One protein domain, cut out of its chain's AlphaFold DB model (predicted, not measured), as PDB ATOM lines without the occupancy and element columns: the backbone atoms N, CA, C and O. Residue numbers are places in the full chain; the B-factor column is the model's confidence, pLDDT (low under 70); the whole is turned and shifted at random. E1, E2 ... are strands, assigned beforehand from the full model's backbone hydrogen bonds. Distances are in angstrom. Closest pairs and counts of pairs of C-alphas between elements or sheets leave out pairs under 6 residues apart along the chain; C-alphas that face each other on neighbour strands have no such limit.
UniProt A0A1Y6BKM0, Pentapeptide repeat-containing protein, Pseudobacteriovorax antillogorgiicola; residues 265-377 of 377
ATOM      1  N   GLU A 265      20.220 171.053 262.853       33.94
ATOM      2  CA  GLU A 265      19.864 172.243 262.063       33.94
ATOM      3  C   GLU A 265      19.632 171.890 260.584       33.94
ATOM      4  O   GLU A 265      18.719 172.440 259.971       33.94
ATOM      5  N   TYR A 266      20.386 170.936 260.020       36.66
ATOM      6  CA  TYR A 266      20.003 170.238 258.788       36.66
ATOM      7  C   TYR A 266      20.626 168.840 258.650       36.66
ATOM      8  O   TYR A 266      21.709 168.539 259.157       36.66
ATOM      9  N   GLN A 267      19.939 168.006 257.870       32.44
ATOM     10  CA  GLN A 267      20.410 166.735 257.325       32.44
ATOM     11  C   GLN A 267      20.260 166.807 255.792       32.44
ATOM     12  O   GLN A 267      19.296 167.387 255.299       32.44
ATOM     13  N   LEU A 268      21.229 166.292 255.032       32.16
ATOM     14  CA  LEU A 268      21.347 166.452 253.575       32.16
ATOM     15  C   LEU A 268      21.847 165.141 252.939       32.16
ATOM     16  O   LEU A 268      23.054 164.922 252.837       32.16
ATOM     17  N   VAL A 269      20.945 164.253 252.508       32.50
ATOM     18  CA  VAL A 269      21.300 162.910 251.995       32.50
ATOM     19  C   VAL A 269      21.576 162.900 250.491       32.50
ATOM     20  O   VAL A 269      20.819 162.374 249.671       32.50
ATOM     21  N   GLY A 270      22.669 163.559 250.111       29.81
ATOM     22  CA  GLY A 270      23.084 163.711 248.721       29.81
ATOM     23  C   GLY A 270      23.399 162.386 248.018       29.81
ATOM     24  O   GLY A 270      23.400 161.308 248.600       29.81
ATOM     25  N   GLU A 271      23.779 162.472 246.741       27.27
ATOM     26  CA  GLU A 271      24.280 161.314 245.968       27.27
ATOM     27  C   GLU A 271      25.623 160.743 246.442       27.27
ATOM     28  O   GLU A 271      26.163 159.830 245.824       27.27
ATOM     29  N   TRP A 272      26.141 161.304 247.530       25.36
ATOM     30  CA  TRP A 272      27.481 161.110 248.062       25.36
ATOM     31  C   TRP A 272      27.466 161.002 249.604       25.36
ATOM     32  O   TRP A 272      28.514 161.136 250.228       25.36
ATOM     33  N   GLY A 273      26.288 160.784 250.215       30.09
ATOM     34  CA  GLY A 273      26.121 160.498 251.647       30.09
ATOM     35  C   GLY A 273      25.164 161.417 252.425       30.09
ATOM     36  O   GLY A 273      24.751 162.474 251.945       30.09
ATOM     37  N   THR A 274      24.828 161.006 253.655       34.94
ATOM     38  CA  THR A 274      23.996 161.735 254.637       34.94
ATOM     39  C   THR A 274      24.820 162.826 255.334       34.94
ATOM     40  O   THR A 274      25.349 162.623 256.423       34.94
ATOM     41  N   TYR A 275      24.971 163.999 254.720       35.66
ATOM     42  CA  TYR A 275      25.636 165.134 255.370       35.66
ATOM     43  C   TYR A 275      24.812 165.626 256.564       35.66
ATOM     44  O   TYR A 275      23.641 165.978 256.422       35.66
ATOM     45  N   VAL A 276      25.436 165.665 257.739       39.19
ATOM     46  CA  VAL A 276      24.843 166.170 258.982       39.19
ATOM     47  C   VAL A 276      25.511 167.498 259.329       39.19
ATOM     48  O   VAL A 276      26.735 167.557 259.438       39.19
ATOM     49  N   GLY A 277      24.732 168.574 259.473       36.88
ATOM     50  CA  GLY A 277      25.299 169.916 259.587       36.88
ATOM     51  C   GLY A 277      24.446 170.950 260.318       36.88
ATOM     52  O   GLY A 277      23.361 170.683 260.834       36.88
ATOM     53  N   SER A 278      25.022 172.148 260.404       33.97
ATOM     54  CA  SER A 278      24.516 173.305 261.142       33.97
ATOM     55  C   SER A 278      24.881 174.581 260.374       33.97
ATOM     56  O   SER A 278      25.946 174.644 259.753       33.97
ATOM     57  N   THR A 279      23.951 175.538 260.304       32.41
ATOM     58  CA  THR A 279      24.119 176.853 259.655       32.41
ATOM     59  C   THR A 279      24.549 177.921 260.653       32.41
ATOM     60  O   THR A 279      25.231 178.874 260.270       32.41
ATOM     61  N   SER A 280      24.190 177.765 261.931       31.69
ATOM     62  CA  SER A 280      24.840 178.488 263.016       31.69
ATOM     63  C   SER A 280      26.244 177.923 263.268       31.69
ATOM     64  O   SER A 280      26.695 176.963 262.637       31.69
ATOM     65  N   SER A 281      27.010 178.557 264.156       35.19
ATOM     66  CA  SER A 281      28.402 178.183 264.388       35.19
ATOM     67  C   SER A 281      28.527 176.876 265.178       35.19
ATOM     68  O   SER A 281      28.813 176.889 266.374       35.19
ATOM     69  N   ASN A 282      28.452 175.752 264.464       42.28
ATOM     70  CA  ASN A 282      29.167 174.524 264.807       42.28
ATOM     71  C   ASN A 282      28.784 173.977 266.207       42.28
ATOM     72  O   ASN A 282      29.661 173.766 267.051       42.28
ATOM     73  N   ASN A 283      27.494 173.722 266.463       39.88
ATOM     74  CA  ASN A 283      26.976 173.504 267.825       39.88
ATOM     75  C   ASN A 283      26.477 172.074 268.158       39.88
ATOM     76  O   ASN A 283      25.560 171.906 268.954       39.88
ATOM     77  N   PHE A 284      27.106 171.031 267.596       45.09
ATOM     78  CA  PHE A 284      26.878 169.614 267.959       45.09
ATOM     79  C   PHE A 284      27.481 169.229 269.329       45.09
ATOM     80  O   PHE A 284      28.241 168.267 269.441       45.09
ATOM     81  N   LEU A 285      27.236 170.030 270.363       42.53
ATOM     82  CA  LEU A 285      27.575 169.673 271.739       42.53
ATOM     83  C   LEU A 285      26.415 168.866 272.327       42.53
ATOM     84  O   LEU A 285      25.271 169.306 272.272       42.53
ATOM     85  N   GLU A 286      26.723 167.690 272.882       53.09
ATOM     86  CA  GLU A 286      25.774 166.852 273.638       53.09
ATOM     87  C   GLU A 286      24.560 166.349 272.821       53.09
ATOM     88  O   GLU A 286      23.517 166.007 273.375       53.09
ATOM     89  N   SER A 287      24.699 166.262 271.493       55.03
ATOM     90  CA  SER A 287      23.663 165.728 270.603       55.03
ATOM     91  C   SER A 287      23.437 164.227 270.830       55.03
ATOM     92  O   SER A 287      24.327 163.405 270.573       55.03
ATOM     93  N   ASP A 288      22.227 163.862 271.260       59.44
ATOM     94  CA  ASP A 288      21.769 162.473 271.262       59.44
ATOM     95  C   ASP A 288      21.259 162.090 269.868       59.44
ATOM     96  O   ASP A 288      20.300 162.664 269.355       59.44
ATOM     97  N   LEU A 289      21.945 161.131 269.254       65.31
ATOM     98  CA  LEU A 289      21.694 160.578 267.926       65.31
ATOM     99  C   LEU A 289      21.472 159.053 268.018       65.31
ATOM    100  O   LEU A 289      21.706 158.306 267.063       65.31
ATOM    101  N   SER A 290      21.079 158.558 269.198       58.62
ATOM    102  CA  SER A 290      20.883 157.131 269.443       58.62
ATOM    103  C   SER A 290      19.656 156.567 268.726       58.62
ATOM    104  O   SER A 290      18.641 157.230 268.537       58.62
ATOM    105  N   SER A 291      19.758 155.306 268.303       55.41
ATOM    106  CA  SER A 291      18.760 154.581 267.498       55.41
ATOM    107  C   SER A 291      18.413 155.219 266.137       55.41
ATOM    108  O   SER A 291      17.507 154.737 265.459       55.41
ATOM    109  N   MET A 292      19.116 156.274 265.709       53.69
ATOM    110  CA  MET A 292      18.858 156.954 264.438       53.69
ATOM    111  C   MET A 292      19.353 156.161 263.222       53.69
ATOM    112  O   MET A 292      20.384 155.488 263.273       53.69
ATOM    113  N   SER A 293      18.658 156.315 262.092       54.03
ATOM    114  CA  SER A 293      19.142 155.885 260.776       54.03
ATOM    115  C   SER A 293      20.042 156.970 260.176       54.03
ATOM    116  O   SER A 293      19.566 158.023 259.759       54.03
ATOM    117  N   LEU A 294      21.345 156.694 260.122       59.31
ATOM    118  CA  LEU A 294      22.424 157.584 259.673       59.31
ATOM    119  C   LEU A 294      23.302 156.873 258.620       59.31
ATOM    120  O   LEU A 294      24.530 156.973 258.605       59.31
ATOM    121  N   PHE A 295      22.642 156.119 257.739       55.25
ATOM    122  CA  PHE A 295      23.251 155.395 256.629       55.25
ATOM    123  C   PHE A 295      24.026 156.349 255.700       55.25
ATOM    124  O   PHE A 295      23.537 157.435 255.379       55.25
ATOM    125  N   GLU A 296      25.235 155.952 255.292       57.84
ATOM    126  CA  GLU A 296      26.151 156.751 254.455       57.84
ATOM    127  C   GLU A 296      26.476 158.155 255.020       57.84
ATOM    128  O   GLU A 296      26.827 159.065 254.272       57.84
ATOM    129  N   ALA A 297      26.350 158.389 256.335       59.69
ATOM    130  CA  ALA A 297      26.467 159.736 256.896       59.69
ATOM    131  C   ALA A 297      27.869 160.356 256.877       59.69
ATOM    132  O   ALA A 297      28.825 159.808 257.420       59.69
ATOM    133  N   ALA A 298      27.975 161.547 256.290       60.25
ATOM    134  CA  ALA A 298      29.198 162.328 256.206       60.25
ATOM    135  C   ALA A 298      29.398 163.144 257.494       60.25
ATOM    136  O   ALA A 298      28.863 164.240 257.664       60.25
ATOM    137  N   PHE A 299      30.212 162.573 258.379       66.50
ATOM    138  CA  PHE A 299      30.751 163.145 259.612       66.50
ATOM    139  C   PHE A 299      32.262 163.436 259.480       66.50
ATOM    140  O   PHE A 299      32.992 163.494 260.470       66.50
ATOM    141  N   ASN A 300      32.777 163.577 258.255       69.12
ATOM    142  CA  ASN A 300      34.210 163.710 258.017       69.12
ATOM    143  C   ASN A 300      34.748 165.053 258.538       69.12
ATOM    144  O   ASN A 300      34.199 166.115 258.246       69.12
ATOM    145  N   GLY A 301      35.849 165.017 259.286       65.75
ATOM    146  CA  GLY A 301      36.471 166.208 259.865       65.75
ATOM    147  C   GLY A 301      35.703 166.854 261.025       65.75
ATOM    148  O   GLY A 301      36.055 167.969 261.414       65.75
ATOM    149  N   ILE A 302      34.665 166.216 261.595       72.12
ATOM    150  CA  ILE A 302      33.997 166.781 262.778       72.12
ATOM    151  C   ILE A 302      34.942 166.763 263.983       72.12
ATOM    152  O   ILE A 302      35.561 165.749 264.286       72.12
ATOM    153  N   THR A 303      35.043 167.879 264.697       67.44
ATOM    154  CA  THR A 303      35.845 168.006 265.921       67.44
ATOM    155  C   THR A 303      34.909 168.081 267.124       67.44
ATOM    156  O   THR A 303      34.421 169.153 267.484       67.44
ATOM    157  N   ARG A 304      34.552 166.917 267.688       66.56
ATOM    158  CA  ARG A 304      33.418 166.790 268.616       66.56
ATOM    159  C   ARG A 304      33.694 165.961 269.857       66.56
ATOM    160  O   ARG A 304      34.463 165.004 269.863       66.56
ATOM    161  N   THR A 305      32.983 166.348 270.908       64.00
ATOM    162  CA  THR A 305      32.973 165.696 272.208       64.00
ATOM    163  C   THR A 305      31.520 165.389 272.597       64.00
ATOM    164  O   THR A 305      30.600 166.095 272.181       64.00
ATOM    165  N   ASN A 306      31.309 164.340 273.395       73.31
ATOM    166  CA  ASN A 306      30.017 163.994 274.016       73.31
ATOM    167  C   ASN A 306      28.878 163.601 273.036       73.31
ATOM    168  O   ASN A 306      27.713 163.867 273.323       73.31
ATOM    169  N   LEU A 307      29.173 162.958 271.896       80.25
ATOM    170  CA  LEU A 307      28.140 162.459 270.969       80.25
ATOM    171  C   LEU A 307      27.613 161.067 271.366       80.25
ATOM    172  O   LEU A 307      28.393 160.167 271.696       80.25
ATOM    173  N   ASN A 308      26.297 160.845 271.268       75.25
ATOM    174  CA  ASN A 308      25.689 159.529 271.502       75.25
ATOM    175  C   ASN A 308      25.081 158.942 270.222       75.25
ATOM    176  O   ASN A 308      24.009 159.343 269.804       75.25
ATOM    177  N   PHE A 309      25.727 157.931 269.653       81.31
ATOM    178  CA  PHE A 309      25.257 157.122 268.524       81.31
ATOM    179  C   PHE A 309      24.836 155.702 268.961       81.31
ATOM    180  O   PHE A 309      24.896 154.758 268.169       81.31
ATOM    181  N   ALA A 310      24.470 155.487 270.231       76.75
ATOM    182  CA  ALA A 310      24.120 154.150 270.715       76.75
ATOM    183  C   ALA A 310      22.972 153.536 269.891       76.75
ATOM    184  O   ALA A 310      21.955 154.181 269.669       76.75
ATOM    185  N   PHE A 311      23.126 152.290 269.443       69.38
ATOM    186  CA  PHE A 311      22.169 151.569 268.587       69.38
ATOM    187  C   PHE A 311      21.826 152.231 267.234       69.38
ATOM    188  O   PHE A 311      20.918 151.762 266.555       69.38
ATOM    189  N   ALA A 312      22.538 153.285 266.816       70.88
ATOM    190  CA  ALA A 312      22.319 153.929 265.521       70.88
ATOM    191  C   ALA A 312      22.755 153.032 264.346       70.88
ATOM    192  O   ALA A 312      23.684 152.226 264.464       70.88
ATOM    193  N   ASP A 313      22.114 153.204 263.192       65.50
ATOM    194  CA  ASP A 313      22.519 152.578 261.934       65.50
ATOM    195  C   ASP A 313      23.446 153.521 261.159       65.50
ATOM    196  O   ASP A 313      22.995 154.457 260.508       65.50
ATOM    197  N   LEU A 314      24.752 153.280 261.265       73.88
ATOM    198  CA  LEU A 314      25.848 154.093 260.726       73.88
ATOM    199  C   LEU A 314      26.635 153.343 259.639       73.88
ATOM    200  O   LEU A 314      27.818 153.609 259.400       73.88
ATOM    201  N   ARG A 315      26.005 152.363 258.983       78.94
ATOM    202  CA  ARG A 315      26.648 151.612 257.900       78.94
ATOM    203  C   ARG A 315      27.071 152.558 256.782       78.94
ATOM    204  O   ARG A 315      26.313 153.447 256.395       78.94
ATOM    205  N   GLN A 316      28.287 152.353 256.282       69.88
ATOM    206  CA  GLN A 316      28.923 153.173 255.243       69.88
ATOM    207  C   GLN A 316      29.049 154.676 255.576       69.88
ATOM    208  O   GLN A 316      29.406 155.464 254.704       69.88
ATOM    209  N   ALA A 317      28.815 155.094 256.829       72.69
ATOM    210  CA  ALA A 317      29.077 156.464 257.260       72.69
ATOM    211  C   ALA A 317      30.581 156.798 257.195       72.69
ATOM    212  O   ALA A 317      31.446 155.930 257.308       72.69
ATOM    213  N   ASN A 318      30.905 158.071 257.003       73.06
ATOM    214  CA  ASN A 318      32.254 158.582 256.820       73.06
ATOM    215  C   ASN A 318      32.618 159.528 257.970       73.06
ATOM    216  O   ASN A 318      32.252 160.696 257.950       73.06
ATOM    217  N   PHE A 319      33.371 159.022 258.942       84.56
ATOM    218  CA  PHE A 319      33.978 159.762 260.051       84.56
ATOM    219  C   PHE A 319      35.473 160.047 259.805       84.56
ATOM    220  O   PHE A 319      36.214 160.304 260.754       84.56
ATOM    221  N   SER A 320      35.962 159.979 258.560       80.75
ATOM    222  CA  SER A 320      37.391 160.200 258.296       80.75
ATOM    223  C   SER A 320      37.857 161.582 258.759       80.75
ATOM    224  O   SER A 320      37.127 162.567 258.635       80.75
ATOM    225  N   ASN A 321      39.074 161.668 259.297       79.81
ATOM    226  CA  ASN A 321      39.645 162.880 259.903       79.81
ATOM    227  C   ASN A 321      38.840 163.465 261.093       79.81
ATOM    228  O   ASN A 321      39.100 164.598 261.501       79.81
ATOM    229  N   ALA A 322      37.845 162.761 261.650       82.94
ATOM    230  CA  ALA A 322      37.071 163.256 262.791       82.94
ATOM    231  C   ALA A 322      37.831 163.108 264.120       82.94
ATOM    232  O   ALA A 322      38.465 162.085 264.365       82.94
ATOM    233  N   THR A 323      37.692 164.079 265.022       85.50
ATOM    234  CA  THR A 323      38.067 163.937 266.438       85.50
ATOM    235  C   THR A 323      36.812 163.609 267.237       85.50
ATOM    236  O   THR A 323      35.856 164.386 267.219       85.50
ATOM    237  N   LEU A 324      36.814 162.459 267.912       86.00
ATOM    238  CA  LEU A 324      35.659 161.860 268.582       86.00
ATOM    239  C   LEU A 324      35.979 161.558 270.053       86.00
ATOM    240  O   LEU A 324      36.325 160.429 270.418       86.00
ATOM    241  N   ASP A 325      35.841 162.563 270.916       85.69
ATOM    242  CA  ASP A 325      35.987 162.384 272.364       85.69
ATOM    243  C   ASP A 325      34.649 162.017 273.021       85.69
ATOM    244  O   ASP A 325      33.576 162.428 272.575       85.69
ATOM    245  N   ASN A 326      34.697 161.239 274.107       86.75
ATOM    246  CA  ASN A 326      33.526 160.835 274.906       86.75
ATOM    247  C   ASN A 326      32.340 160.280 274.081       86.75
ATOM    248  O   ASN A 326      31.185 160.437 274.474       86.75
ATOM    249  N   THR A 327      32.612 159.671 272.922       88.00
ATOM    250  CA  THR A 327      31.578 159.292 271.949       88.00
ATOM    251  C   THR A 327      31.112 157.846 272.146       88.00
ATOM    252  O   THR A 327      31.914 156.911 272.214       88.00
ATOM    253  N   SER A 328      29.796 157.642 272.215       90.94
ATOM    254  CA  SER A 328      29.171 156.330 272.418       90.94
ATOM    255  C   SER A 328      28.637 155.758 271.106       90.94
ATOM    256  O   SER A 328      27.613 156.202 270.611       90.94
ATOM    257  N   PHE A 329      29.270 154.707 270.588       93.81
ATOM    258  CA  PHE A 329      28.772 153.869 269.487       93.81
ATOM    259  C   PHE A 329      28.175 152.540 269.994       93.81
ATOM    260  O   PHE A 329      28.070 151.568 269.251       93.81
ATOM    261  N   LYS A 330      27.817 152.450 271.283       92.62
ATOM    262  CA  LYS A 330      27.348 151.218 271.944       92.62
ATOM    263  C   LYS A 330      26.215 150.546 271.152       92.62
ATOM    264  O   LYS A 330      25.123 151.093 271.060       92.62
ATOM    265  N   GLY A 331      26.448 149.338 270.639       81.38
ATOM    266  CA  GLY A 331      25.454 148.572 269.876       81.38
ATOM    267  C   GLY A 331      25.112 149.123 268.485       81.38
ATOM    268  O   GLY A 331      24.154 148.644 267.889       81.38
ATOM    269  N   ALA A 332      25.846 150.117 267.974       85.62
ATOM    270  CA  ALA A 332      25.613 150.698 266.652       85.62
ATOM    271  C   ALA A 332      25.984 149.733 265.511       85.62
ATOM    272  O   ALA A 332      26.890 148.901 265.635       85.62
ATOM    273  N   ASN A 333      25.324 149.869 264.363       80.75
ATOM    274  CA  ASN A 333      25.690 149.142 263.154       80.75
ATOM    275  C   ASN A 333      26.690 149.975 262.343       80.75
ATOM    276  O   ASN A 333      26.311 150.952 261.712       80.75
ATOM    277  N   LEU A 334      27.968 149.604 262.381       92.12
ATOM    278  CA  LEU A 334      29.090 150.330 261.772       92.12
ATOM    279  C   LEU A 334      29.669 149.574 260.557       92.12
ATOM    280  O   LEU A 334      30.838 149.735 260.209       92.12
ATOM    281  N   GLN A 335      28.873 148.714 259.912       87.25
ATOM    282  CA  GLN A 335      29.347 147.896 258.793       87.25
ATOM    283  C   GLN A 335      29.817 148.788 257.632       87.25
ATOM    284  O   GLN A 335      29.048 149.603 257.119       87.25
ATOM    285  N   GLY A 336      31.076 148.646 257.219       83.06
ATOM    286  CA  GLY A 336      31.660 149.475 256.159       83.06
ATOM    287  C   GLY A 336      31.851 150.960 256.503       83.06
ATOM    288  O   GLY A 336      32.063 151.744 255.585       83.06
ATOM    289  N   VAL A 337      31.753 151.370 257.777       89.19
ATOM    290  CA  VAL A 337      32.039 152.758 258.190       89.19
ATOM    291  C   VAL A 337      33.501 153.122 257.890       89.19
ATOM    292  O   VAL A 337      34.385 152.274 258.017       89.19
ATOM    293  N   ASN A 338      33.782 154.373 257.531       88.06
ATOM    294  CA  ASN A 338      35.145 154.875 257.378       88.06
ATOM    295  C   ASN A 338      35.574 155.731 258.580       88.06
ATOM    296  O   ASN A 338      35.055 156.830 258.762       88.06
ATOM    297  N   PHE A 339      36.553 155.259 259.351       94.94
ATOM    298  CA  PHE A 339      37.241 155.997 260.416       94.94
ATOM    299  C   PHE A 339      38.684 156.393 260.037       94.94
ATOM    300  O   PHE A 339      39.458 156.718 260.934       94.94
ATOM    301  N   SER A 340      39.087 156.363 258.757       91.38
ATOM    302  CA  SER A 340      40.473 156.676 258.360       91.38
ATOM    303  C   SER A 340      40.933 158.033 258.905       91.38
ATOM    304  O   SER A 340      40.220 159.032 258.791       91.38
ATOM    305  N   ASP A 341      42.112 158.070 259.529       90.81
ATOM    306  CA  ASP A 341      42.700 159.287 260.108       90.81
ATOM    307  C   ASP A 341      41.860 159.932 261.237       90.81
ATOM    308  O   ASP A 341      42.117 161.068 261.639       90.81
ATOM    309  N   ALA A 342      40.849 159.233 261.771       91.38
ATOM    310  CA  ALA A 342      40.063 159.711 262.904       91.38
ATOM    311  C   ALA A 342      40.830 159.565 264.232       91.38
ATOM    312  O   ALA A 342      41.491 158.559 264.496       91.38
ATOM    313  N   SER A 343      40.692 160.563 265.104       91.19
ATOM    314  CA  SER A 343      41.241 160.568 266.459       91.19
ATOM    315  C   SER A 343      40.162 160.175 267.466       91.19
ATOM    316  O   SER A 343      39.093 160.786 267.516       91.19
ATOM    317  N   PHE A 344      40.433 159.157 268.282       91.25
ATOM    318  CA  PHE A 344      39.506 158.655 269.294       91.25
ATOM    319  C   PHE A 344      39.941 159.074 270.702       91.25
ATOM    320  O   PHE A 344      41.045 158.748 271.142       91.25
ATOM    321  N   GLY A 345      39.050 159.743 271.433       84.88
ATOM    322  CA  GLY A 345      39.294 160.133 272.818       84.88
ATOM    323  C   GLY A 345      39.222 158.976 273.812       84.88
ATOM    324  O   GLY A 345      38.626 157.928 273.554       84.88
ATOM    325  N   ALA A 346      39.762 159.203 275.013       79.50
ATOM    326  CA  ALA A 346      39.923 158.187 276.060       79.50
ATOM    327  C   ALA A 346      38.626 157.471 276.503       79.50
ATOM    328  O   ALA A 346      38.698 156.366 277.034       79.50
ATOM    329  N   ASN A 347      37.455 158.081 276.283       86.62
ATOM    330  CA  ASN A 347      36.147 157.543 276.675       86.62
ATOM    331  C   ASN A 347      35.267 157.129 275.473       86.62
ATOM    332  O   ASN A 347      34.039 157.129 275.589       86.62
ATOM    333  N   ILE A 348      35.851 156.814 274.311       91.31
ATOM    334  CA  ILE A 348      35.085 156.248 273.190       91.31
ATOM    335  C   ILE A 348      34.548 154.848 273.549       91.31
ATOM    336  O   ILE A 348      35.229 154.055 274.199       91.31
ATOM    337  N   SER A 349      33.322 154.518 273.130       93.69
ATOM    338  CA  SER A 349      32.685 153.239 273.474       93.69
ATOM    339  C   SER A 349      32.062 152.546 272.269       93.69
ATOM    340  O   SER A 349      30.963 152.882 271.841       93.69
ATOM    341  N   PHE A 350      32.729 151.504 271.769       95.50
ATOM    342  CA  PHE A 350      32.218 150.638 270.700       95.50
ATOM    343  C   PHE A 350      31.429 149.423 271.218       95.50
ATOM    344  O   PHE A 350      31.099 148.537 270.439       95.50
ATOM    345  N   LYS A 351      31.127 149.314 272.523       96.44
ATOM    346  CA  LYS A 351      30.635 148.060 273.137       96.44
ATOM    347  C   LYS A 351      29.422 147.465 272.398       96.44
ATOM    348  O   LYS A 351      28.320 148.002 272.475       96.44
ATOM    349  N   GLY A 352      29.625 146.319 271.743       91.50
ATOM    350  CA  GLY A 352      28.594 145.594 270.986       91.50
ATOM    351  C   GLY A 352      28.293 146.136 269.582       91.50
ATOM    352  O   GLY A 352      27.363 145.647 268.955       91.50
ATOM    353  N   ALA A 353      29.038 147.129 269.092       95.88
ATOM    354  CA  ALA A 353      28.874 147.676 267.747       95.88
ATOM    355  C   ALA A 353      29.417 146.722 266.670       95.88
ATOM    356  O   ALA A 353      30.440 146.073 266.887       95.88
ATOM    357  N   ASN A 354      28.781 146.657 265.500       92.50
ATOM    358  CA  ASN A 354      29.244 145.817 264.389       92.50
ATOM    359  C   ASN A 354      30.198 146.586 263.467       92.50
ATOM    360  O   ASN A 354      29.742 147.334 262.613       92.50
ATOM    361  N   LEU A 355      31.505 146.366 263.611       96.81
ATOM    362  CA  LEU A 355      32.584 146.990 262.832       96.81
ATOM    363  C   LEU A 355      32.985 146.177 261.582       96.81
ATOM    364  O   LEU A 355      34.035 146.423 260.997       96.81
ATOM    365  N   THR A 356      32.198 145.179 261.166       93.12
ATOM    366  CA  THR A 356      32.530 144.325 260.009       93.12
ATOM    367  C   THR A 356      32.772 145.153 258.739       93.12
ATOM    368  O   THR A 356      31.889 145.882 258.289       93.12
ATOM    369  N   GLY A 357      33.950 145.022 258.128       92.31
ATOM    370  CA  GLY A 357      34.310 145.736 256.900       92.31
ATOM    371  C   GLY A 357      34.590 147.232 257.078       92.31
ATOM    372  O   GLY A 357      34.768 147.918 256.078       92.31
ATOM    373  N   ALA A 358      34.607 147.753 258.308       95.25
ATOM    374  CA  ALA A 358      34.943 149.148 258.580       95.25
ATOM    375  C   ALA A 358      36.401 149.460 258.209       95.25
ATOM    376  O   ALA A 358      37.284 148.655 258.493       95.25
ATOM    377  N   THR A 359      36.677 150.635 257.648       94.88
ATOM    378  CA  THR A 359      38.047 151.162 257.556       94.88
ATOM    379  C   THR A 359      38.408 151.788 258.897       94.88
ATOM    380  O   THR A 359      37.712 152.684 259.374       94.88
ATOM    381  N   TRP A 360      39.471 151.303 259.529       95.44
ATOM    382  CA  TRP A 360      39.914 151.740 260.850       95.44
ATOM    383  C   TRP A 360      40.802 152.992 260.788       95.44
ATOM    384  O   TRP A 360      41.164 153.463 259.709       95.44
ATOM    385  N   ILE A 361      41.179 153.523 261.955       94.25
ATOM    386  CA  ILE A 361      41.952 154.774 262.091       94.25
ATOM    387  C   ILE A 361      43.331 154.741 261.416       94.25
ATOM    388  O   ILE A 361      43.865 155.786 261.065       94.25
ATOM    389  N   ASP A 362      43.881 153.547 261.199       92.75
ATOM    390  CA  ASP A 362      45.154 153.293 260.515       92.75
ATOM    391  C   ASP A 362      44.984 152.876 259.037       92.75
ATOM    392  O   ASP A 362      45.921 152.382 258.410       92.75
ATOM    393  N   GLY A 363      43.777 153.038 258.485       91.62
ATOM    394  CA  GLY A 363      43.435 152.708 257.102       91.62
ATOM    395  C   GLY A 363      43.190 151.219 256.825       91.62
ATOM    396  O   GLY A 363      42.848 150.871 255.695       91.62
ATOM    397  N   ARG A 364      43.336 150.320 257.811       94.69
ATOM    398  CA  ARG A 364      43.097 148.877 257.616       94.69
ATOM    399  C   ARG A 364      41.616 148.521 257.724       94.69
ATOM    400  O   ARG A 364      40.893 149.076 258.545       94.69
ATOM    401  N   THR A 365      41.163 147.555 256.927       95.12
ATOM    402  CA  THR A 365      39.782 147.053 256.986       95.12
ATOM    403  C   THR A 365      39.606 146.037 258.121       95.12
ATOM    404  O   THR A 365      40.321 145.038 258.183       95.12
ATOM    405  N   CYS A 366      38.616 146.255 258.983       95.75
ATOM    406  CA  CYS A 366      38.225 145.336 260.047       95.75
ATOM    407  C   CYS A 366      37.541 144.077 259.481       95.75
ATOM    408  O   CYS A 366      36.622 144.157 258.662       95.75
ATOM    409  N   LEU A 367      37.949 142.900 259.954       96.50
ATOM    410  CA  LEU A 367      37.465 141.600 259.489       96.50
ATOM    411  C   LEU A 367      35.991 141.336 259.850       96.50
ATOM    412  O   LEU A 367      35.408 141.960 260.743       96.50
ATOM    413  N   VAL A 368      35.392 140.355 259.171       93.75
ATOM    414  CA  VAL A 368      34.052 139.836 259.489       93.75
ATOM    415  C   VAL A 368      34.014 139.314 260.926       93.75
ATOM    416  O   VAL A 368      34.892 138.563 261.341       93.75
ATOM    417  N   GLY A 369      32.993 139.718 261.686       91.31
ATOM    418  CA  GLY A 369      32.870 139.368 263.106       91.31
ATOM    419  C   GLY A 369      33.568 140.341 264.064       91.31
ATOM    420  O   GLY A 369      33.620 140.074 265.263       91.31
ATOM    421  N   SER A 370      34.060 141.483 263.570       96.06
ATOM    422  CA  SER A 370      34.533 142.597 264.405       96.06
ATOM    423  C   SER A 370      33.382 143.200 265.223       96.06
ATOM    424  O   SER A 370      32.704 144.116 264.764       96.06
ATOM    425  N   ILE A 371      33.131 142.679 266.427       96.00
ATOM    426  CA  ILE A 371      32.088 143.175 267.339       96.00
ATOM    427  C   ILE A 371      32.728 143.917 268.515       96.00
ATOM    428  O   ILE A 371      33.401 143.328 269.357       96.00
ATOM    429  N   GLY A 372      32.509 145.229 268.576       93.31
ATOM    430  CA  GLY A 372      32.999 146.141 269.613       93.31
ATOM    431  C   GLY A 372      34.510 146.376 269.666       93.31
ATOM    432  O   GLY A 372      34.962 147.202 270.453       93.31
ATOM    433  N   GLN A 373      35.267 145.697 268.810       94.25
ATOM    434  CA  GLN A 373      36.682 145.916 268.536       94.25
ATOM    435  C   GLN A 373      36.946 145.586 267.062       94.25
ATOM    436  O   GLN A 373      36.318 144.675 266.515       94.25
ATOM    437  N   CYS A 374      37.858 146.315 266.421       94.25
ATOM    438  CA  CYS A 374      38.319 145.987 265.074       94.25
ATOM    439  C   CYS A 374      39.214 144.741 265.140       94.25
ATOM    440  O   CYS A 374      40.265 144.771 265.781       94.25
ATOM    441  N   LEU A 375      38.800 143.643 264.506       94.38
ATOM    442  CA  LEU A 375      39.674 142.498 264.264       94.38
ATOM    443  C   LEU A 375      40.471 142.784 262.993       94.38
ATOM    444  O   LEU A 375      39.887 143.114 261.964       94.38
ATOM    445  N   LEU A 376      41.791 142.672 263.068       88.06
ATOM    446  CA  LEU A 376      42.708 142.996 261.977       88.06
ATOM    447  C   LEU A 376      43.331 141.707 261.409       88.06
ATOM    448  O   LEU A 376      43.488 140.751 262.174       88.06
ATOM    449  N   PRO A 377      43.659 141.669 260.103       73.75
ATOM    450  CA  PRO A 377      44.445 140.591 259.498       73.75
ATOM    451  C   PRO A 377      45.919 140.616 259.938       73.75
ATOM    452  O   PRO A 377      46.432 141.721 260.244       73.75
TER     453      PRO A 377
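Overview. This is residues 265 to 377 of the 377 residues of the protein "Pentapeptide repeat-containing protein" of Pseudobacteriovorax antillogorgiicola (UniProt A0A1Y6BKM0). Though little regular structure is named, the chain from residue 289 on winds in stacked turns, a solenoid, with the E1-E2 hairpin at its first end and E3 and E4 side by side on successive turns. The 113 printed residues hold no named helix and four strands, E1 to E4 in order: antiparallel E1-E2, parallel E3-E4. The class is all strand, with 16 residues in named elements; the whole is compact, radius of gyration of the C-alphas 12.9 A, spanning 43 by 32 by 25 A.

Along the chain. E1, residues 266 to 270, 12.4 A, begins at C-alpha 266 (20.003, 170.238, 258.788). E2 is residues 273 to 277, 12.3 A. E3 is residues 303 to 305, 7.3 A, and E4, residues 323 to 325, 6.5 A, ends at C-alpha 325 (35.987, 162.384, 272.364).

Arrangement. Hairpin E1 and E2 is antiparallel at 161 degrees; N 268 and O 275 are 2.8 A apart. Residues 274 to 275 of E2 pair parallel with 297 to 298. E3 and E4 are parallel at 7 degrees; N 304 and O 323 are 2.9 A apart. E2 and E3 are apart.

Size, cuts and confidence. The printed part has no cut. Links E2 to E3 and E3 to E4 are long. Residues 265 to 301, 303 to 305, 311, 313 and 316 are under pLDDT 70.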